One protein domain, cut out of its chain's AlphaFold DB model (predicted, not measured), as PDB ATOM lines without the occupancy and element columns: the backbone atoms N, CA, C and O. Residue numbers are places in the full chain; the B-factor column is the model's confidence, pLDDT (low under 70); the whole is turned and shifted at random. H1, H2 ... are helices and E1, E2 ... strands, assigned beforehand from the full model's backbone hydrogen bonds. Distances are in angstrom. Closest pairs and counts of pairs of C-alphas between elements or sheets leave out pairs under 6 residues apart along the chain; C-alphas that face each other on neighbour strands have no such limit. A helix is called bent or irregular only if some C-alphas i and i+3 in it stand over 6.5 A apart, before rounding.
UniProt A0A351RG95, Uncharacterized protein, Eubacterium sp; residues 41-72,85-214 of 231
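Overview. This is residues 41 to 72 and 85 to 214 of the 231 residues of an uncharacterized protein of Eubacterium sp (UniProt A0A351RG95). Two strongly twisted sheets follow each other along an elongated body: E4 E5 E10 E7, with H3 over one face and H1 over the other, then E9 E6 E11 E12, which comes near it at E7 and ends in the E11 and E12 hairpin. A third twisted sheet, E1 E2 E3 E8, sits along one side. The printed part has 162 residues with three named helices and twelve named strands, in the order E1 E2 E3 E4 E5 E6 E7 H1 E8 E9 H2 E10 H3 E11 E12; the class is mixed, helices and strands. The first two sheets are antiparallel and the third is mixed. The whole is compact, radius of gyration of the C-alphas 17.4 A, spanning 59 by 32 by 30 A.

Along the chain. E1, residues 41 to 46, begins at C-alpha 41 (383.108, 295.573, 776.230). E2 is 49 to 55, E3 60 to 64 and E4 85 to 87. E5, 96 to 104, is 26.8 A long and E6, 114 to 122, 23.5 A. E7 is 126 to 130, H1 134 to 140, E8 143 to 145, E9 149 to 152. H2, 153 to 158, is irregular: C-alphas 154 and 157 are 7.2 A apart. E10, 159 to 168, spans 29.2 A; H3, 181 to 194, 20.1 A; E11, 196 to 203, 22.8 A. E12, 208 to 214, spans 20.5 A and ends at C-alpha 214 (405.468, 293.854, 782.566).

Arrangement. E1 E2 E3 form a meander, each strand the antiparallel neighbour of the one before; N 44 and O 51 are 2.9 A apart, N 54 and O 61 2.8 A. E8 is parallel to E3, with N 62 and O 144 at 2.8 A. The closest C-alphas of E3 and E6, Pro 64 and Tyr 122, are 5.0 A apart. E5 and E10 are antiparallel, with N 99 and O 165 at 2.8 A. H1 is over E5 at a height of 8.5 A over the sheet; H3, on the opposite face at 9.5 A, runs slantwise to E10, at 56 degrees on the local plane. The closest C-alphas of E6 and E7, Thr 121 and His 127, are 6.2 A apart. E6 and E11 are antiparallel, with N 118 and O 200 at 2.8 A. Every O i to N i+4 pair is within hydrogen-bond range in H1 and H3; H2 has 0 of 2, and 2 of 3 O i to N i+3 pairs.

Size, cuts and confidence. The two farthest C-alphas, Ser 173 and Asp 205, are 59.5 A apart. Residues 73 to 84 are not printed; C-alphas 72 and 85 are 32.8 A apart across this cut. The link from E10 to H3, 12 residues, is long. Residues 70 to 71 and 132 to 136 have pLDDT under 70.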
ATOM      1  N   VAL A  41     381.742 295.724 776.748       91.38
ATOM      2  CA  VAL A  41     383.108 295.573 776.230       91.38
ATOM      3  C   VAL A  41     383.032 295.368 774.722       91.38
ATOM      4  O   VAL A  41     382.276 294.521 774.243       91.38
ATOM      5  N   LYS A  42     383.804 296.150 773.970       95.25
ATOM      6  CA  LYS A  42     383.892 296.063 772.513       95.25
ATOM      7  C   LYS A  42     385.350 296.059 772.080       95.25
ATOM      8  O   LYS A  42     386.051 297.048 772.273       95.25
ATOM      9  N   ASP A  43     385.747 295.002 771.384       96.38
ATOM     10  CA  ASP A  43     387.043 294.939 770.719       96.38
ATOM     11  C   ASP A  43     386.894 295.375 769.251       96.38
ATOM     12  O   ASP A  43     385.912 295.039 768.580       96.38
ATOM     13  N   TYR A  44     387.837 296.170 768.754       96.25
ATOM     14  CA  TYR A  44     387.892 296.622 767.360       96.25
ATOM     15  C   TYR A  44     389.337 296.841 766.916       96.25
ATOM     16  O   TYR A  44     390.251 296.836 767.734       96.25
ATOM     17  N   GLU A  45     389.549 297.025 765.618       96.38
ATOM     18  CA  GLU A  45     390.863 297.314 765.046       96.38
ATOM     19  C   GLU A  45     390.813 298.657 764.312       96.38
ATOM     20  O   GLU A  45     389.862 298.932 763.576       96.38
ATOM     21  N   GLU A  46     391.813 299.500 764.548       93.94
ATOM     22  CA  GLU A  46     391.998 300.812 763.923       93.94
ATOM     23  C   GLU A  46     393.485 300.943 763.573       93.94
ATOM     24  O   GLU A  46     394.340 300.713 764.426       93.94
ATOM     25  N   ASP A  47     393.798 301.235 762.308       93.12
ATOM     26  CA  ASP A  47     395.174 301.364 761.797       93.12
ATOM     27  C   ASP A  47     396.101 300.174 762.132       93.12
ATOM     28  O   ASP A  47     397.287 300.336 762.414       93.12
ATOM     29  N   GLY A  48     395.553 298.951 762.108       91.81
ATOM     30  CA  GLY A  48     396.288 297.716 762.416       91.81
ATOM     31  C   GLY A  48     396.551 297.487 763.908       91.81
ATOM     32  O   GLY A  48     397.207 296.515 764.275       91.81
ATOM     33  N   VAL A  49     396.036 298.356 764.783       93.12
ATOM     34  CA  VAL A  49     396.114 298.210 766.238       93.12
ATOM     35  C   VAL A  49     394.764 297.735 766.759       93.12
ATOM     36  O   VAL A  49     393.723 298.341 766.496       93.12
ATOM     37  N   LYS A  50     394.771 296.643 767.526       96.56
ATOM     38  CA  LYS A  50     393.582 296.175 768.244       96.56
ATOM     39  C   LYS A  50     393.353 297.047 769.470       96.56
ATOM     40  O   LYS A  50     394.287 297.338 770.211       96.56
ATOM     41  N   TYR A  51     392.107 297.411 769.710       96.81
ATOM     42  CA  TYR A  51     391.667 298.198 770.850       96.81
ATOM     43  C   TYR A  51     390.530 297.494 771.567       96.81
ATOM     44  O   TYR A  51     389.694 296.844 770.939       96.81
ATOM     45  N   ARG A  52     390.468 297.710 772.876       96.12
ATOM     46  CA  ARG A  52     389.309 297.406 773.704       96.12
ATOM     47  C   ARG A  52     388.689 298.703 774.193       96.12
ATOM     48  O   ARG A  52     389.371 299.529 774.791       96.12
ATOM     49  N   GLU A  53     387.402 298.877 773.923       96.12
ATOM     50  CA  GLU A  53     386.550 299.915 774.500       96.12
ATOM     51  C   GLU A  53     385.692 299.290 775.599       96.12
ATOM     52  O   GLU A  53     384.900 298.382 775.347       96.12
ATOM     53  N   GLU A  54     385.853 299.783 776.820       93.50
ATOM     54  CA  GLU A  54     385.060 299.394 777.979       93.50
ATOM     55  C   GLU A  54     384.195 300.572 778.403       93.50
ATOM     56  O   GLU A  54     384.706 301.633 778.763       93.50
ATOM     57  N   THR A  55     382.881 300.394 778.355       93.06
ATOM     58  CA  THR A  55     381.905 301.413 778.735       93.06
ATOM     59  C   THR A  55     381.233 301.014 780.041       93.06
ATOM     60  O   THR A  55     380.447 300.064 780.074       93.06
ATOM     61  N   GLY A  56     381.536 301.766 781.097       90.62
ATOM     62  CA  GLY A  56     380.816 301.772 782.364       90.62
ATOM     63  C   GLY A  56     379.660 302.774 782.373       90.62
ATOM     64  O   GLY A  56     379.278 303.344 781.345       90.62
ATOM     65  N   ALA A  57     379.073 302.989 783.548       89.94
ATOM     66  CA  ALA A  57     377.948 303.900 783.732       89.94
ATOM     67  C   ALA A  57     378.372 305.379 783.722       89.94
ATOM     68  O   ALA A  57     377.573 306.242 783.341       89.94
ATOM     69  N   LYS A  58     379.607 305.692 784.129       89.38
ATOM     70  CA  LYS A  58     380.131 307.063 784.197       89.38
ATOM     71  C   LYS A  58     381.181 307.345 783.122       89.38
ATOM     72  O   LYS A  58     381.248 308.489 782.660       89.38
ATOM     73  N   GLN A  59     381.959 306.348 782.696       90.75
ATOM     74  CA  GLN A  59     383.034 306.529 781.718       90.75
ATOM     75  C   GLN A  59     383.154 305.421 780.677       90.75
ATOM     76  O   GLN A  59     382.737 304.285 780.857       90.75
ATOM     77  N   THR A  60     383.764 305.779 779.552       93.50
ATOM     78  CA  THR A  60     384.265 304.855 778.540       93.50
ATOM     79  C   THR A  60     385.778 304.964 778.470       93.50
ATOM     80  O   THR A  60     386.297 306.060 778.254       93.50
ATOM     81  N   ILE A  61     386.477 303.846 778.612       93.69
ATOM     82  CA  ILE A  61     387.932 303.781 778.504       93.69
ATOM     83  C   ILE A  61     388.302 302.920 777.302       93.69
ATOM     84  O   ILE A  61     387.807 301.807 777.147       93.69
ATOM     85  N   ILE A  62     389.177 303.443 776.451       95.38
ATOM     86  CA  ILE A  62     389.746 302.740 775.309       95.38
ATOM     87  C   ILE A  62     391.228 302.524 775.566       95.38
ATOM     88  O   ILE A  62     391.936 303.493 775.829       95.38
ATOM     89  N   TYR A  63     391.716 301.301 775.411       96.25
ATOM     90  CA  TYR A  63     393.145 300.999 775.467       96.25
ATOM     91  C   TYR A  63     393.540 300.006 774.367       96.25
ATOM     92  O   TYR A  63     392.703 299.206 773.933       96.25
ATOM     93  N   PRO A  64     394.780 300.075 773.856       97.12
ATOM     94  CA  PRO A  64     395.252 299.130 772.856       97.12
ATOM     95  C   PRO A  64     395.514 297.756 773.487       97.12
ATOM     96  O   PRO A  64     395.810 297.638 774.677       97.12
ATOM     97  N   LEU A  65     395.415 296.710 772.676       95.88
ATOM     98  CA  LEU A  65     395.694 295.328 773.048       95.88
ATOM     99  C   LEU A  65     396.979 294.860 772.371       95.88
ATOM    100  O   LEU A  65     397.201 295.143 771.192       95.88
ATOM    101  N   MET A  66     397.796 294.111 773.102       93.06
ATOM    102  CA  MET A  66     399.006 293.492 772.572       93.06
ATOM    103  C   MET A  66     399.227 292.136 773.232       93.06
ATOM    104  O   MET A  66     399.185 292.007 774.455       93.06
ATOM    105  N   GLU A  67     399.476 291.128 772.403       87.56
ATOM    106  CA  GLU A  67     400.009 289.845 772.851       87.56
ATOM    107  C   GLU A  67     401.535 289.942 772.844       87.56
ATOM    108  O   GLU A  67     402.112 290.413 771.866       87.56
ATOM    109  N   HIS A  68     402.184 289.514 773.924       79.38
ATOM    110  CA  HIS A  68     403.642 289.487 774.025       79.38
ATOM    111  C   HIS A  68     404.069 288.202 774.735       79.38
ATOM    112  O   HIS A  68     403.549 287.896 775.813       79.38
ATOM    113  N   ASP A  69     404.993 287.443 774.137       74.75
ATOM    114  CA  ASP A  69     405.571 286.272 774.801       74.75
ATOM    115  C   ASP A  69     406.446 286.743 775.967       74.75
ATOM    116  O   ASP A  69     407.167 287.729 775.878       74.75
ATOM    117  N   CYS A  70     406.297 286.095 777.107       64.31
ATOM    118  CA  CYS A  70     406.753 286.579 778.403       64.31
ATOM    119  C   CYS A  70     407.710 285.569 779.048       64.31
ATOM    120  O   CYS A  70     407.748 285.454 780.271       64.31
ATOM    121  N   ALA A  71     408.404 284.765 778.239       69.12
ATOM    122  CA  ALA A  71     409.175 283.627 778.728       69.12
ATOM    123  C   ALA A  71     410.363 284.043 779.609       69.12
ATOM    124  O   ALA A  71     410.607 283.401 780.631       69.12
ATOM    125  N   ASP A  72     411.035 285.139 779.256       83.44
ATOM    126  CA  ASP A  72     412.245 285.614 779.917       83.44
ATOM    127  C   ASP A  72     412.069 287.076 780.370       83.44
ATOM    128  O   ASP A  72     411.630 287.956 779.622       83.44
ATOM    129  N   GLN A  85     395.529 309.113 795.357       86.06
ATOM    130  CA  GLN A  85     394.236 308.574 794.944       86.06
ATOM    131  C   GLN A  85     393.206 309.701 794.951       86.06
ATOM    132  O   GLN A  85     393.146 310.490 795.893       86.06
ATOM    133  N   SER A  86     392.404 309.768 793.895       85.31
ATOM    134  CA  SER A  86     391.207 310.596 793.832       85.31
ATOM    135  C   SER A  86     390.016 309.702 793.520       85.31
ATOM    136  O   SER A  86     390.112 308.778 792.711       85.31
ATOM    137  N   GLU A  87     388.876 309.998 794.125       85.94
ATOM    138  CA  GLU A  87     387.651 309.219 793.979       85.94
ATOM    139  C   GLU A  87     386.440 310.136 793.825       85.94
ATOM    140  O   GLU A  87     386.404 311.226 794.393       85.94
ATOM    141  N   THR A  88     385.445 309.711 793.048       85.44
ATOM    142  CA  THR A  88     384.168 310.434 792.982       85.44
ATOM    143  C   THR A  88     383.330 310.143 794.219       85.44
ATOM    144  O   THR A  88     383.223 308.984 794.628       85.44
ATOM    145  N   ASP A  89     382.657 311.162 794.755       83.00
ATOM    146  CA  ASP A  89     381.671 310.982 795.821       83.00
ATOM    147  C   ASP A  89     380.575 309.991 795.406       83.00
ATOM    148  O   ASP A  89     380.012 310.102 794.312       83.00
ATOM    149  N   VAL A  90     380.238 309.066 796.307       85.12
ATOM    150  CA  VAL A  90     379.151 308.097 796.120       85.12
ATOM    151  C   VAL A  90     377.922 308.582 796.869       85.12
ATOM    152  O   VAL A  90     377.952 308.770 798.086       85.12
ATOM    153  N   ARG A  91     376.831 308.819 796.143       82.06
ATOM    154  CA  ARG A  91     375.544 309.241 796.703       82.06
ATOM    155  C   ARG A  91     374.595 308.056 796.792       82.06
ATOM    156  O   ARG A  91     374.775 307.027 796.146       82.06
ATOM    157  N   ASP A  92     373.541 308.223 797.583       73.62
ATOM    158  CA  ASP A  92     372.462 307.240 797.649       73.62
ATOM    159  C   ASP A  92     371.903 306.980 796.236       73.62
ATOM    160  O   ASP A  92     371.507 307.924 795.544       73.62
ATOM    161  N   LYS A  93     371.878 305.702 795.826       79.12
ATOM    162  CA  LYS A  93     371.494 305.186 794.490       79.12
ATOM    163  C   LYS A  93     372.512 305.336 793.353       79.12
ATOM    164  O   LYS A  93     372.179 304.958 792.229       79.12
ATOM    165  N   ASP A  94     373.716 305.855 793.592       86.25
ATOM    166  CA  ASP A  94     374.782 305.729 792.591       86.25
ATOM    167  C   ASP A  94     375.087 304.241 792.363       86.25
ATOM    168  O   ASP A  94     375.270 303.493 793.319       86.25
ATOM    169  N   THR A  95     375.146 303.807 791.103       88.88
ATOM    170  CA  THR A  95     375.413 302.403 790.731       88.88
ATOM    171  C   THR A  95     376.899 302.100 790.568       88.88
ATOM    172  O   THR A  95     377.297 300.941 790.513       88.88
ATOM    173  N   SER A  96     377.719 303.138 790.450       91.44
ATOM    174  CA  SER A  96     379.163 303.030 790.301       91.44
ATOM    175  C   SER A  96     379.864 304.271 790.836       91.44
ATOM    176  O   SER A  96     379.225 305.286 791.130       91.44
ATOM    177  N   TYR A  97     381.186 304.205 790.916       91.06
ATOM    178  CA  TYR A  97     382.062 305.319 791.248       91.06
ATOM    179  C   TYR A  97     383.434 305.130 790.607       91.06
ATOM    180  O   TYR A  97     383.795 304.031 790.187       91.06
ATOM    181  N   ILE A  98     384.185 306.221 790.491       91.44
ATOM    182  CA  ILE A  98     385.464 306.253 789.782       91.44
ATOM    183  C   ILE A  98     386.591 306.377 790.789       91.44
ATOM    184  O   ILE A  98     386.536 307.236 791.670       91.44
ATOM    185  N   ILE A  99     387.627 305.564 790.610       90.25
ATOM    186  CA  ILE A  99     388.901 305.654 791.314       90.25
ATOM    187  C   ILE A  99     389.987 305.961 790.290       90.25
ATOM    188  O   ILE A  99     390.175 305.216 789.328       90.25
ATOM    189  N   ILE A 100     390.725 307.041 790.536       90.12
ATOM    190  CA  ILE A 100     391.959 307.365 789.827       90.12
ATOM    191  C   ILE A 100     393.114 307.239 790.811       90.12
ATOM    192  O   ILE A 100     393.135 307.922 791.838       90.12
ATOM    193  N   SER A 101     394.079 306.383 790.499       89.19
ATOM    194  CA  SER A 101     395.310 306.227 791.277       89.19
ATOM    195  C   SER A 101     396.493 306.668 790.426       89.19
ATOM    196  O   SER A 101     396.673 306.139 789.334       89.19
ATOM    197  N   SER A 102     397.301 307.611 790.913       88.75
ATOM    198  CA  SER A 102     398.548 308.021 790.263       88.75
ATOM    199  C   SER A 102     399.752 307.716 791.142       88.75
ATOM    200  O   SER A 102     399.766 308.054 792.324       88.75
ATOM    201  N   PHE A 103     400.777 307.079 790.584       88.88
ATOM    202  CA  PHE A 103     402.020 306.761 791.292       88.88
ATOM    203  C   PHE A 103     403.236 306.961 790.387       88.88
ATOM    204  O   PHE A 103     403.129 306.949 789.162       88.88
ATOM    205  N   LYS A 104     404.397 307.216 791.002       90.69
ATOM    206  CA  LYS A 104     405.621 307.585 790.283       90.69
ATOM    207  C   LYS A 104     406.105 306.422 789.414       90.69
ATOM    208  O   LYS A 104     406.281 305.312 789.915       90.69
ATOM    209  N   TRP A 105     406.357 306.699 788.137       93.44
ATOM    210  CA  TRP A 105     407.087 305.787 787.263       93.44
ATOM    211  C   TRP A 105     408.595 305.971 787.497       93.44
ATOM    212  O   TRP A 105     409.045 307.110 787.660       93.44
ATOM    213  N   PRO A 106     409.390 304.894 787.610       94.25
ATOM    214  CA  PRO A 106     410.827 305.029 787.811       94.25
ATOM    215  C   PRO A 106     411.520 305.587 786.564       94.25
ATOM    216  O   PRO A 106     411.066 305.395 785.438       94.25
ATOM    217  N   VAL A 107     412.668 306.228 786.777       94.81
ATOM    218  CA  VAL A 107     413.604 306.542 785.693       94.81
ATOM    219  C   VAL A 107     414.273 305.236 785.275       94.81
ATOM    220  O   VAL A 107     414.923 304.591 786.098       94.81
ATOM    221  N   LEU A 108     414.077 304.831 784.021       95.25
ATOM    222  CA  LEU A 108     414.603 303.570 783.482       95.25
ATOM    223  C   LEU A 108     415.813 303.785 782.568       95.25
ATOM    224  O   LEU A 108     416.611 302.868 782.394       95.25
ATOM    225  N   TYR A 109     415.986 305.000 782.041       95.00
ATOM    226  CA  TYR A 109     417.043 305.331 781.093       95.00
ATOM    227  C   TYR A 109     417.867 306.503 781.624       95.00
ATOM    228  O   TYR A 109     417.371 307.619 781.718       95.00
ATOM    229  N   ASN A 110     419.123 306.239 781.981       89.81
ATOM    230  CA  ASN A 110     420.051 307.239 782.532       89.81
ATOM    231  C   ASN A 110     421.226 307.537 781.589       89.81
ATOM    232  O   ASN A 110     422.227 308.100 782.017       89.81
ATOM    233  N   ASP A 111     421.149 307.074 780.343       89.56
ATOM    234  CA  ASP A 111     422.179 307.341 779.350       89.56
ATOM    235  C   ASP A 111     422.041 308.790 778.862       89.56
ATOM    236  O   ASP A 111     420.965 309.199 778.421       89.56
ATOM    237  N   ASP A 112     423.132 309.552 778.961       89.38
ATOM    238  CA  ASP A 112     423.202 310.955 778.549       89.38
ATOM    239  C   ASP A 112     422.872 311.137 777.059       89.38
ATOM    240  O   ASP A 112     422.523 312.246 776.647       89.38
ATOM    241  N   ASP A 113     422.971 310.086 776.240       94.19
ATOM    242  CA  ASP A 113     422.658 310.122 774.811       94.19
ATOM    243  C   ASP A 113     421.171 309.910 774.496       94.19
ATOM    244  O   ASP A 113     420.761 310.114 773.348       94.19
ATOM    245  N   VAL A 114     420.338 309.569 775.487       96.25
ATOM    246  CA  VAL A 114     418.880 309.489 775.309       96.25
ATOM    247  C   VAL A 114     418.327 310.887 775.049       96.25
ATOM    248  O   VAL A 114     418.581 311.836 775.788       96.25
ATOM    249  N   GLU A 115     417.553 311.019 773.979       95.75
ATOM    250  CA  GLU A 115     416.903 312.272 773.595       95.75
ATOM    251  C   GLU A 115     415.422 312.259 773.978       95.75
ATOM    252  O   GLU A 115     414.907 313.213 774.569       95.75
ATOM    253  N   ARG A 116     414.734 311.158 773.658       97.00
ATOM    254  CA  ARG A 116     413.277 311.063 773.723       97.00
ATOM    255  C   ARG A 116     412.838 309.648 774.062       97.00
ATOM    256  O   ARG A 116     413.449 308.681 773.610       97.00
ATOM    257  N   ILE A 117     411.759 309.538 774.827       97.62
ATOM    258  CA  ILE A 117     411.119 308.269 775.163       97.62
ATOM    259  C   ILE A 117     409.630 308.395 774.861       97.62
ATOM    260  O   ILE A 117     408.968 309.331 775.308       97.62
ATOM    261  N   VAL A 118     409.088 307.441 774.113       97.69
ATOM    262  CA  VAL A 118     407.653 307.344 773.858       97.69
ATOM    263  C   VAL A 118     407.111 306.138 774.604       97.69
ATOM    264  O   VAL A 118     407.398 304.998 774.252       97.69
ATOM    265  N   TYR A 119     406.305 306.394 775.631       97.31
ATOM    266  CA  TYR A 119     405.628 305.354 776.392       97.31
ATOM    267  C   TYR A 119     404.252 305.059 775.816       97.31
ATOM    268  O   TYR A 119     403.443 305.964 775.601       97.31
ATOM    269  N   LYS A 120     403.938 303.779 775.654       96.19
ATOM    270  CA  LYS A 120     402.599 303.289 775.333       96.19
ATOM    271  C   LYS A 120     402.242 302.148 776.272       96.19
ATOM    272  O   LYS A 120     403.089 301.357 776.667       96.19
ATOM    273  N   THR A 121     400.979 302.083 776.665       96.25
ATOM    274  CA  THR A 121     400.474 301.066 777.593       96.25
ATOM    275  C   THR A 121     399.404 300.246 776.896       96.25
ATOM    276  O   THR A 121     398.638 300.777 776.094       96.25
ATOM    277  N   TYR A 122     399.372 298.951 777.185       96.25
ATOM    278  CA  TYR A 122     398.472 297.986 776.571       96.25
ATOM    279  C   TYR A 122     397.746 297.167 777.634       96.25
ATOM    280  O   TYR A 122     398.202 297.049 778.773       96.25
ATOM    281  N   ASN A 123     396.630 296.566 777.218       95.38
ATOM    282  CA  ASN A 123     395.852 295.562 777.952       95.38
ATOM    283  C   ASN A 123     395.181 296.039 779.248       95.38
ATOM    284  O   ASN A 123     394.479 295.257 779.885       95.38
ATOM    285  N   ALA A 124     395.335 297.310 779.615       93.25
ATOM    286  CA  ALA A 124     394.818 297.851 780.859       93.25
ATOM    287  C   ALA A 124     394.383 299.314 780.727       93.25
ATOM    288  O   ALA A 124     394.789 300.047 779.826       93.25
ATOM    289  N   ARG A 125     393.598 299.768 781.706       92.62
ATOM    290  CA  ARG A 125     393.112 301.153 781.855       92.62
ATOM    291  C   ARG A 125     394.147 302.036 782.537       92.62
ATOM    292  O   ARG A 125     393.878 302.678 783.555       92.62
ATOM    293  N   VAL A 126     395.354 301.982 782.005       92.31
ATOM    294  CA  VAL A 126     396.526 302.651 782.545       92.31
ATOM    295  C   VAL A 126     397.059 303.610 781.496       92.31
ATOM    296  O   VAL A 126     396.955 303.340 780.309       92.31
ATOM    297  N   HIS A 127     397.616 304.729 781.939       91.75
ATOM    298  CA  HIS A 127     398.357 305.659 781.100       91.75
ATOM    299  C   HIS A 127     399.636 306.089 781.817       91.75
ATOM    300  O   HIS A 127     399.646 306.225 783.040       91.75
ATOM    301  N   LEU A 128     400.713 306.303 781.063       92.25
ATOM    302  CA  LEU A 128     401.943 306.918 781.561       92.25
ATOM    303  C   LEU A 128     401.988 308.354 781.067       92.25
ATOM    304  O   LEU A 128     401.908 308.556 779.865       92.25
ATOM    305  N   GLY A 129     402.111 309.334 781.957       88.38
ATOM    306  CA  GLY A 129     402.064 310.753 781.597       88.38
ATOM    307  C   GLY A 129     402.747 311.656 782.620       88.38
ATOM    308  O   GLY A 129     402.961 311.254 783.762       88.38
ATOM    309  N   ILE A 130     403.078 312.883 782.218       86.19
ATOM    310  CA  ILE A 130     403.565 313.934 783.124       86.19
ATOM    311  C   ILE A 130     402.344 314.580 783.786       86.19
ATOM    312  O   ILE A 130     401.466 315.101 783.099       86.19
ATOM    313  N   GLU A 131     402.243 314.514 785.114       70.88
ATOM    314  CA  GLU A 131     401.068 315.025 785.830       70.88
ATOM    315  C   GLU A 131     401.328 316.380 786.495       70.88
ATOM    316  O   GLU A 131     402.051 316.420 787.491       70.88
ATOM    317  N   ASP A 132     400.582 317.407 786.063       58.44
ATOM    318  CA  ASP A 132     400.240 318.563 786.912       58.44
ATOM    319  C   ASP A 132     398.777 318.524 787.430       58.44
ATOM    320  O   ASP A 132     398.544 318.919 788.571       58.44
ATOM    321  N   ASP A 133     397.787 317.979 786.689       56.59
ATOM    322  CA  ASP A 133     396.396 317.809 787.195       56.59
ATOM    323  C   ASP A 133     395.552 316.709 786.493       56.59
ATOM    324  O   ASP A 133     394.326 316.799 786.368       56.59
ATOM    325  N   LEU A 134     396.193 315.632 786.025       63.03
ATOM    326  CA  LEU A 134     395.530 314.563 785.262       63.03
ATOM    327  C   LEU A 134     394.405 313.879 786.061       63.03
ATOM    328  O   LEU A 134     393.383 313.521 785.484       63.03
ATOM    329  N   SER A 135     394.499 313.784 787.394       64.06
ATOM    330  CA  SER A 135     393.410 313.227 788.216       64.06
ATOM    331  C   SER A 135     392.031 313.884 787.995       64.06
ATOM    332  O   SER A 135     391.026 313.176 787.930       64.06
ATOM    333  N   ASN A 136     391.964 315.210 787.811       67.44
ATOM    334  CA  ASN A 136     390.703 315.920 787.577       67.44
ATOM    335  C   ASN A 136     390.189 315.741 786.143       67.44
ATOM    336  O   ASN A 136     388.980 315.597 785.937       67.44
ATOM    337  N   GLU A 137     391.084 315.740 785.150       73.06
ATOM    338  CA  GLU A 137     390.700 315.461 783.762       73.06
ATOM    339  C   GLU A 137     390.105 314.056 783.660       73.06
ATOM    340  O   GLU A 137     389.004 313.875 783.136       73.06
ATOM    341  N   TYR A 138     390.804 313.072 784.222       78.81
ATOM    342  CA  TYR A 138     390.432 311.674 784.105       78.81
ATOM    343  C   TYR A 138     389.140 311.347 784.838       78.81
ATOM    344  O   TYR A 138     388.409 310.510 784.342       78.81
ATOM    345  N   GLN A 139     388.787 312.009 785.943       77.69
ATOM    346  CA  GLN A 139     387.493 311.777 786.605       77.69
ATOM    347  C   GLN A 139     386.296 312.363 785.853       77.69
ATOM    348  O   GLN A 139     385.211 311.778 785.848       77.69
ATOM    349  N   ASN A 140     386.467 313.524 785.223       80.88
ATOM    350  CA  ASN A 140     385.346 314.266 784.643       80.88
ATOM    351  C   ASN A 140     385.106 313.943 783.164       80.88
ATOM    352  O   ASN A 140     384.049 314.260 782.607       80.88
ATOM    353  N   LYS A 141     386.079 313.317 782.502       85.88
ATOM    354  CA  LYS A 141     386.016 313.011 781.077       85.88
ATOM    355  C   LYS A 141     385.227 311.728 780.836       85.88
ATOM    356  O   LYS A 141     385.587 310.650 781.282       85.88
ATOM    357  N   LYS A 142     384.144 311.844 780.062       88.62
ATOM    358  CA  LYS A 142     383.259 310.710 779.740       88.62
ATOM    359  C   LYS A 142     383.923 309.633 778.887       88.62
ATOM    360  O   LYS A 142     383.482 308.490 778.916       88.62
ATOM    361  N   LYS A 143     384.910 310.005 778.070       92.50
ATOM    362  CA  LYS A 143     385.592 309.094 777.153       92.50
ATOM    363  C   LYS A 143     387.092 309.352 777.164       92.50
ATOM    364  O   LYS A 143     387.535 310.436 776.784       92.50
ATOM    365  N   LEU A 144     387.844 308.348 777.583       91.31
ATOM    366  CA  LEU A 144     389.296 308.355 777.681       91.31
ATOM    367  C   LEU A 144     389.866 307.354 776.682       91.31
ATOM    368  O   LEU A 144     389.379 306.231 776.585       91.31
ATOM    369  N   LYS A 145     390.896 307.764 775.945       91.19
ATOM    370  CA  LYS A 145     391.722 306.871 775.131       91.19
ATOM    371  C   LYS A 145     393.115 306.876 775.752       91.19
ATOM    372  O   LYS A 145     393.676 307.948 775.967       91.19
ATOM    373  N   MET A 146     393.614 305.696 776.106       91.12
ATOM    374  CA  MET A 146     394.946 305.491 776.667       91.12
ATOM    375  C   MET A 146     395.953 305.580 775.523       91.12
ATOM    376  O   MET A 146     396.349 304.576 774.929       91.12
ATOM    377  N   ASP A 147     396.271 306.816 775.149       86.19
ATOM    378  CA  ASP A 147     397.227 307.122 774.093       86.19
ATOM    379  C   ASP A 147     398.669 307.076 774.615       86.19
ATOM    380  O   ASP A 147     398.932 306.950 775.816       86.19
ATOM    381  N   LYS A 148     399.607 307.151 773.670       92.81
ATOM    382  CA  LYS A 148     401.035 307.234 773.962       92.81
ATOM    383  C   LYS A 148     401.404 308.597 774.541       92.81
ATOM    384  O   LYS A 148     400.799 309.608 774.181       92.81
ATOM    385  N   THR A 149     402.457 308.615 775.341       93.69
ATOM    386  CA  THR A 149     403.064 309.836 775.862       93.69
ATOM    387  C   THR A 149     404.476 309.950 775.355       93.69
ATOM    388  O   THR A 149     405.251 309.003 775.413       93.69
ATOM    389  N   ASP A 150     404.779 311.136 774.865       95.38
ATOM    390  CA  ASP A 150     406.083 311.547 774.397       95.38
ATOM    391  C   ASP A 150     406.739 312.415 775.468       95.38
ATOM    392  O   ASP A 150     406.131 313.395 775.903       95.38
ATOM    393  N   ILE A 151     407.934 312.028 775.903       95.31
ATOM    394  CA  ILE A 151     408.724 312.779 776.871       95.31
ATOM    395  C   ILE A 151     410.166 312.931 776.397       95.31
ATOM    396  O   ILE A 151     410.723 312.078 775.699       95.31
ATOM    397  N   THR A 152     410.806 313.990 776.864       94.50
ATOM    398  CA  THR A 152     412.258 314.147 776.825       94.50
ATOM    399  C   THR A 152     412.930 313.336 777.937       94.50
ATOM    400  O   THR A 152     412.295 312.936 778.918       94.50
ATOM    401  N   ALA A 153     414.241 313.108 777.812       91.00
ATOM    402  CA  ALA A 153     415.024 312.429 778.846       91.00
ATOM    403  C   ALA A 153     414.908 313.103 780.231       91.00
ATOM    404  O   ALA A 153     414.752 312.403 781.235       91.00
ATOM    405  N   ASP A 154     414.903 314.441 780.268       91.62
ATOM    406  CA  ASP A 154     414.836 315.255 781.493       91.62
ATOM    407  C   ASP A 154     413.460 315.196 782.187       91.62
ATOM    408  O   ASP A 154     413.321 315.513 783.370       91.62
ATOM    409  N   GLU A 155     412.415 314.778 781.471       93.75
ATOM    410  CA  GLU A 155     411.049 314.705 781.992       93.75
ATOM    411  C   GLU A 155     410.731 313.373 782.686       93.75
ATOM    412  O   GLU A 155     409.702 313.269 783.357       93.75
ATOM    413  N   GLN A 156     411.610 312.365 782.595       93.06
ATOM    414  CA  GLN A 156     411.382 311.033 783.172       93.06
ATOM    415  C   GLN A 156     411.020 311.066 784.661       93.06
ATOM    416  O   GLN A 156     410.163 310.305 785.107       93.06
ATOM    417  N   GLU A 157     411.628 311.966 785.439       92.00
ATOM    418  CA  GLU A 157     411.359 312.075 786.877       92.00
ATOM    419  C   GLU A 157     409.923 312.508 787.209       92.00
ATOM    420  O   GLU A 157     409.456 312.279 788.331       92.00
ATOM    421  N   GLN A 158     409.238 313.128 786.245       91.50
ATOM    422  CA  GLN A 158     407.885 313.666 786.375       91.50
ATOM    423  C   GLN A 158     406.814 312.675 785.896       91.50
ATOM    424  O   GLN A 158     405.620 312.901 786.118       91.50
ATOM    425  N   VAL A 159     407.223 311.572 785.261       92.31
ATOM    426  CA  VAL A 159     406.307 310.566 784.725       92.31
ATOM    427  C   VAL A 159     405.596 309.845 785.862       92.31
ATOM    428  O   VAL A 159     406.189 309.369 786.837       92.31
ATOM    429  N   LYS A 160     404.285 309.717 785.705       92.00
ATOM    430  CA  LYS A 160     403.425 308.939 786.582       92.00
ATOM    431  C   LYS A 160     402.631 307.931 785.784       92.00
ATOM    432  O   LYS A 160     402.201 308.196 784.665       92.00
ATOM    433  N   MET A 161     402.399 306.788 786.410       92.12
ATOM    434  CA  MET A 161     401.413 305.822 785.971       92.12
ATOM    435  C   MET A 161     400.065 306.178 786.589       92.12
ATOM    436  O   MET A 161     399.978 306.400 787.796       92.12
ATOM    437  N   ILE A 162     399.029 306.241 785.758       90.94
ATOM    438  CA  ILE A 162     397.675 306.649 786.122       90.94
ATOM    439  C   ILE A 162     396.736 305.500 785.797       90.94
ATOM    440  O   ILE A 162     396.524 305.172 784.633       90.94
ATOM    441  N   LEU A 163     396.174 304.894 786.835       92.00
ATOM    442  CA  LEU A 163     395.196 303.820 786.746       92.00
ATOM    443  C   LEU A 163     393.786 304.387 786.904       92.00
ATOM    444  O   LEU A 163     393.516 305.118 787.858       92.00
ATOM    445  N   CYS A 164     392.890 304.006 785.994       91.56
ATOM    446  CA  CYS A 164     391.519 304.503 785.941       91.56
ATOM    447  C   CYS A 164     390.527 303.349 786.064       91.56
ATOM    448  O   CYS A 164     390.456 302.484 785.190       91.56
ATOM    449  N   LEU A 165     389.748 303.334 787.142       91.25
ATOM    450  CA  LEU A 165     388.776 302.281 787.415       91.25
ATOM    451  C   LEU A 165     387.394 302.877 787.649       91.25
ATOM    452  O   LEU A 165     387.249 303.829 788.408       91.25
ATOM    453  N   GLU A 166     386.378 302.262 787.053       92.12
ATOM    454  CA  GLU A 166     384.986 302.442 787.453       92.12
ATOM    455  C   GLU A 166     384.520 301.170 788.168       92.12
ATOM    456  O   GLU A 166     384.517 300.086 787.584       92.12
ATOM    457  N   LEU A 167     384.170 301.284 789.446       91.44
ATOM    458  CA  LEU A 167     383.744 300.164 790.282       91.44
ATOM    459  C   LEU A 167     382.259 300.270 790.590       91.44
ATOM    460  O   LEU A 167     381.717 301.371 790.677       91.44
ATOM    461  N   GLU A 168     381.599 299.130 790.779       90.38
ATOM    462  CA  GLU A 168     380.220 299.114 791.257       90.38
ATOM    463  C   GLU A 168     380.117 299.659 792.680       90.38
ATOM    464  O   GLU A 168     380.925 299.324 793.548       90.38
ATOM    465  N   SER A 169     379.094 300.467 792.935       89.62
ATOM    466  CA  SER A 169     378.737 300.851 794.298       89.62
ATOM    467  C   SER A 169     378.127 299.661 795.040       89.62
ATOM    468  O   SER A 169     377.533 298.764 794.444       89.62
ATOM    469  N   THR A 170     378.217 299.673 796.362       86.56
ATOM    470  CA  THR A 170     377.607 298.671 797.238       86.56
ATOM    471  C   THR A 170     376.473 299.292 798.051       86.56
ATOM    472  O   THR A 170     376.344 300.508 798.151       86.56
ATOM    473  N   ASN A 171     375.659 298.455 798.693       82.75
ATOM    474  CA  ASN A 171     374.727 298.915 799.730       82.75
ATOM    475  C   ASN A 171     375.372 298.906 801.131       82.75
ATOM    476  O   ASN A 171     374.663 298.992 802.137       82.75
ATOM    477  N   ASP A 172     376.699 298.748 801.215       81.56
ATOM    478  CA  ASP A 172     377.419 298.723 802.481       81.56
ATOM    479  C   ASP A 172     377.775 300.143 802.935       81.56
ATOM    480  O   ASP A 172     378.793 300.736 802.565       81.56
ATOM    481  N   SER A 173     376.916 300.687 803.795       81.62
ATOM    482  CA  SER A 173     377.120 302.007 804.392       81.62
ATOM    483  C   SER A 173     378.392 302.114 805.246       81.62
ATOM    484  O   SER A 173     378.874 303.229 805.443       81.62
ATOM    485  N   TRP A 174     378.973 300.996 805.716       85.44
ATOM    486  CA  TRP A 174     380.237 301.009 806.464       85.44
ATOM    487  C   TRP A 174     381.392 301.545 805.613       85.44
ATOM    488  O   TRP A 174     382.265 302.254 806.114       85.44
ATOM    489  N   TYR A 175     381.346 301.274 804.308       83.62
ATOM    490  CA  TYR A 175     382.281 301.798 803.318       83.62
ATOM    491  C   TYR A 175     381.680 302.944 802.502       83.62
ATOM    492  O   TYR A 175     382.126 303.212 801.392       83.62
ATOM    493  N   MET A 176     380.669 303.641 803.033       88.56
ATOM    494  CA  MET A 176     379.993 304.742 802.336       88.56
ATOM    495  C   MET A 176     379.487 304.329 800.942       88.56
ATOM    496  O   MET A 176     379.618 305.088 799.985       88.56
ATOM    497  N   ASN A 177     378.933 303.115 800.830       88.75
ATOM    498  CA  ASN A 177     378.426 302.533 799.584       88.75
ATOM    499  C   ASN A 177     379.511 302.262 798.522       88.75
ATOM    500  O   ASN A 177     379.202 302.103 797.342       88.75
ATOM    501  N   LYS A 178     380.784 302.194 798.919       90.06
ATOM    502  CA  LYS A 178     381.904 301.768 798.066       90.06
ATOM    503  C   LYS A 178     382.216 300.290 798.262       90.06
ATOM    504  O   LYS A 178     381.689 299.635 799.165       90.06
ATOM    505  N   GLN A 179     383.080 299.758 797.406       89.81
ATOM    506  CA  GLN A 179     383.694 298.454 797.619       89.81
ATOM    507  C   GLN A 179     384.585 298.484 798.864       89.81
ATOM    508  O   GLN A 179     385.089 299.529 799.279       89.81
ATOM    509  N   SER A 180     384.801 297.314 799.468       89.31
ATOM    510  CA  SER A 180     385.753 297.209 800.572       89.31
ATOM    511  C   SER A 180     387.174 297.572 800.094       89.31
ATOM    512  O   SER A 180     387.507 297.320 798.931       89.31
ATOM    513  N   PRO A 181     388.063 298.078 800.970       87.69
ATOM    514  CA  PRO A 181     389.450 298.360 800.597       87.69
ATOM    515  C   PRO A 181     390.190 297.149 800.010       87.69
ATOM    516  O   PRO A 181     391.063 297.302 799.159       87.69
ATOM    517  N   GLU A 182     389.844 295.936 800.449       87.50
ATOM    518  CA  GLU A 182     390.416 294.698 799.919       87.50
ATOM    519  C   GLU A 182     389.967 294.435 798.477       87.50
ATOM    520  O   GLU A 182     390.799 294.122 797.627       87.50
ATOM    521  N   SER A 183     388.681 294.635 798.203       88.19
ATOM    522  CA  SER A 183     388.059 294.490 796.886       88.19
ATOM    523  C   SER A 183     388.592 295.516 795.890       88.19
ATOM    524  O   SER A 183     389.007 295.154 794.792       88.19
ATOM    525  N   GLU A 184     388.671 296.792 796.279       89.81
ATOM    526  CA  GLU A 184     389.269 297.827 795.426       89.81
ATOM    527  C   GLU A 184     390.724 297.505 795.083       89.81
ATOM    528  O   GLU A 184     391.174 297.688 793.952       89.81
ATOM    529  N   ARG A 185     391.479 297.024 796.071       89.00
ATOM    530  CA  ARG A 185     392.877 296.629 795.899       89.00
ATOM    531  C   ARG A 185     393.023 295.427 794.973       89.00
ATOM    532  O   ARG A 185     393.961 295.410 794.184       89.00
ATOM    533  N   GLN A 186     392.115 294.458 795.030       89.19
ATOM    534  CA  GLN A 186     392.129 293.321 794.115       89.19
ATOM    535  C   GLN A 186     391.953 293.778 792.661       89.19
ATOM    536  O   GLN A 186     392.803 293.454 791.835       89.19
ATOM    537  N   VAL A 187     390.939 294.600 792.360       90.00
ATOM    538  CA  VAL A 187     390.728 295.117 790.991       90.00
ATOM    539  C   VAL A 187     391.910 295.964 790.529       90.00
ATOM    540  O   VAL A 187     392.348 295.841 789.385       90.00
ATOM    541  N   LYS A 188     392.464 296.802 791.418       91.00
ATOM    542  CA  LYS A 188     393.687 297.563 791.129       91.00
ATOM    543  C   LYS A 188     394.834 296.635 790.747       91.00
ATOM    544  O   LYS A 188     395.475 296.856 789.723       91.00
ATOM    545  N   ASN A 189     395.062 295.581 791.523       91.69
ATOM    546  CA  ASN A 189     396.155 294.656 791.266       91.69
ATOM    547  C   ASN A 189     395.962 293.861 789.976       91.69
ATOM    548  O   ASN A 189     396.916 293.694 789.224       91.69
ATOM    549  N   GLU A 190     394.746 293.397 789.696       91.50
ATOM    550  CA  GLU A 190     394.419 292.700 788.449       91.50
ATOM    551  C   GLU A 190     394.666 293.594 787.230       91.50
ATOM    552  O   GLU A 190     395.328 293.169 786.282       91.50
ATOM    553  N   ALA A 191     394.224 294.856 787.285       92.44
ATOM    554  CA  ALA A 191     394.484 295.821 786.225       92.44
ATOM    555  C   ALA A 191     395.989 296.062 786.042       92.44
ATOM    556  O   ALA A 191     396.480 295.982 784.919       92.44
ATOM    557  N   LEU A 192     396.740 296.293 787.123       93.75
ATOM    558  CA  LEU A 192     398.187 296.526 787.055       93.75
ATOM    559  C   LEU A 192     398.961 295.310 786.537       93.75
ATOM    560  O   LEU A 192     399.821 295.469 785.680       93.75
ATOM    561  N   ASN A 193     398.621 294.102 786.986       93.19
ATOM    562  CA  ASN A 193     399.273 292.863 786.545       93.19
ATOM    563  C   ASN A 193     398.995 292.527 785.068       93.19
ATOM    564  O   ASN A 193     399.686 291.691 784.485       93.19
ATOM    565  N   SER A 194     397.968 293.141 784.471       93.25
ATOM    566  CA  SER A 194     397.652 292.988 783.048       93.25
ATOM    567  C   SER A 194     398.400 293.972 782.144       93.25
ATOM    568  O   SER A 194     398.423 293.768 780.931       93.25
ATOM    569  N   VAL A 195     399.021 295.014 782.711       94.62
ATOM    570  CA  VAL A 195     399.709 296.059 781.944       94.62
ATOM    571  C   VAL A 195     400.915 295.479 781.212       94.62
ATOM    572  O   VAL A 195     401.790 294.857 781.817       94.62
ATOM    573  N   LEU A 196     400.997 295.801 779.924       95.50
ATOM    574  CA  LEU A 196     402.238 295.785 779.160       95.50
ATOM    575  C   LEU A 196     402.600 297.231 778.807       95.50
ATOM    576  O   LEU A 196     401.751 297.984 778.327       95.50
ATOM    577  N   VAL A 197     403.844 297.625 779.060       96.69
ATOM    578  CA  VAL A 197     404.384 298.936 778.683       96.69
ATOM    579  C   VAL A 197     405.369 298.745 777.541       96.69
ATOM    580  O   VAL A 197     406.270 297.927 777.645       96.69
ATOM    581  N   GLU A 198     405.215 299.519 776.482       96.31
ATOM    582  CA  GLU A 198     406.201 299.699 775.419       96.31
ATOM    583  C   GLU A 198     406.874 301.051 775.628       96.31
ATOM    584  O   GLU A 198     406.201 302.055 775.891       96.31
ATOM    585  N   ALA A 199     408.192 301.072 775.529       97.19
ATOM    586  CA  ALA A 199     408.998 302.275 775.562       97.19
ATOM    587  C   ALA A 199     409.849 302.306 774.294       97.19
ATOM    588  O   ALA A 199     410.742 301.483 774.131       97.19
ATOM    589  N   GLU A 200     409.569 303.241 773.395       97.50
ATOM    590  CA  GLU A 200     410.410 303.515 772.228       97.50
ATOM    591  C   GLU A 200     411.411 304.610 772.611       97.50
ATOM    592  O   GLU A 200     411.014 305.726 772.952       97.50
ATOM    593  N   ILE A 201     412.702 304.289 772.588       97.44
ATOM    594  CA  ILE A 201     413.791 305.177 773.000       97.44
ATOM    595  C   ILE A 201     414.504 305.673 771.753       97.44
ATOM    596  O   ILE A 201     414.898 304.880 770.902       97.44
ATOM    597  N   SER A 202     414.668 306.988 771.638       97.62
ATOM    598  CA  SER A 202     415.446 307.633 770.580       97.62
ATOM    599  C   SER A 202     416.678 308.314 771.167       97.62
ATOM    600  O   SER A 202     416.591 308.979 772.204       97.62
ATOM    601  N   TYR A 203     417.804 308.172 770.476       97.38
ATOM    602  CA  TYR A 203     419.101 308.708 770.875       97.38
ATOM    603  C   TYR A 203     419.535 309.871 769.985       97.38
ATOM    604  O   TYR A 203     419.148 309.970 768.819       97.38
ATOM    605  N   LYS A 204     420.424 310.715 770.516       96.44
ATOM    606  CA  LYS A 204     420.972 311.898 769.826       96.44
ATOM    607  C   LYS A 204     421.716 311.576 768.527       96.44
ATOM    608  O   LYS A 204     421.868 312.449 767.673       96.44
ATOM    609  N   ASP A 205     422.214 310.350 768.374       96.12
ATOM    610  CA  ASP A 205     422.890 309.885 767.159       96.12
ATOM    611  C   ASP A 205     421.917 309.435 766.048       96.12
ATOM    612  O   ASP A 205     422.347 309.101 764.941       96.12
ATOM    613  N   GLY A 206     420.608 309.472 766.322       95.56
ATOM    614  CA  GLY A 206     419.536 309.077 765.413       95.56
ATOM    615  C   GLY A 206     419.162 307.595 765.480       95.56
ATOM    616  O   GLY A 206     418.301 307.162 764.710       95.56
ATOM    617  N   THR A 207     419.785 306.807 766.359       96.75
ATOM    618  CA  THR A 207     419.384 305.417 766.603       96.75
ATOM    619  C   THR A 207     418.163 305.335 767.521       96.75
ATOM    620  O   THR A 207     417.797 306.292 768.208       96.75
ATOM    621  N   SER A 208     417.488 304.184 767.500       96.56
ATOM    622  CA  SER A 208     416.375 303.888 768.401       96.56
ATOM    623  C   SER A 208     416.294 302.398 768.704       96.56
ATOM    624  O   SER A 208     416.723 301.567 767.899       96.56
ATOM    625  N   HIS A 209     415.723 302.070 769.858       95.25
ATOM    626  CA  HIS A 209     415.308 300.712 770.202       95.25
ATOM    627  C   HIS A 209     413.982 300.753 770.961       95.25
ATOM    628  O   HIS A 209     413.493 301.819 771.337       95.25
ATOM    629  N   THR A 210     413.358 299.594 771.138       95.81
ATOM    630  CA  THR A 210     412.096 299.473 771.869       95.81
ATOM    631  C   THR A 210     412.255 298.455 772.978       95.81
ATOM    632  O   THR A 210     412.688 297.337 772.732       95.81
ATOM    633  N   ASP A 211     411.891 298.853 774.190       95.75
ATOM    634  CA  ASP A 211     411.851 297.974 775.348       95.75
ATOM    635  C   ASP A 211     410.401 297.706 775.751       95.75
ATOM    636  O   ASP A 211     409.540 298.591 775.694       95.75
ATOM    637  N   TYR A 212     410.146 296.488 776.224       95.69
ATOM    638  CA  TYR A 212     408.850 296.081 776.750       95.69
ATOM    639  C   TYR A 212     408.947 295.768 778.236       95.69
ATOM    640  O   TYR A 212     409.925 295.175 778.694       95.69
ATOM    641  N   TYR A 213     407.916 296.140 778.993       96.19
ATOM    642  CA  TYR A 213     407.856 295.908 780.428       96.19
ATOM    643  C   TYR A 213     406.533 295.316 780.878       96.19
ATOM    644  O   TYR A 213     405.461 295.736 780.439       96.19
ATOM    645  N   LYS A 214     406.614 294.404 781.845       94.81
ATOM    646  CA  LYS A 214     405.468 293.854 782.566       94.81
ATOM    647  C   LYS A 214     405.507 294.260 784.031       94.81
ATOM    648  O   LYS A 214     406.572 294.446 784.618       94.81
TER     649      LYS A 214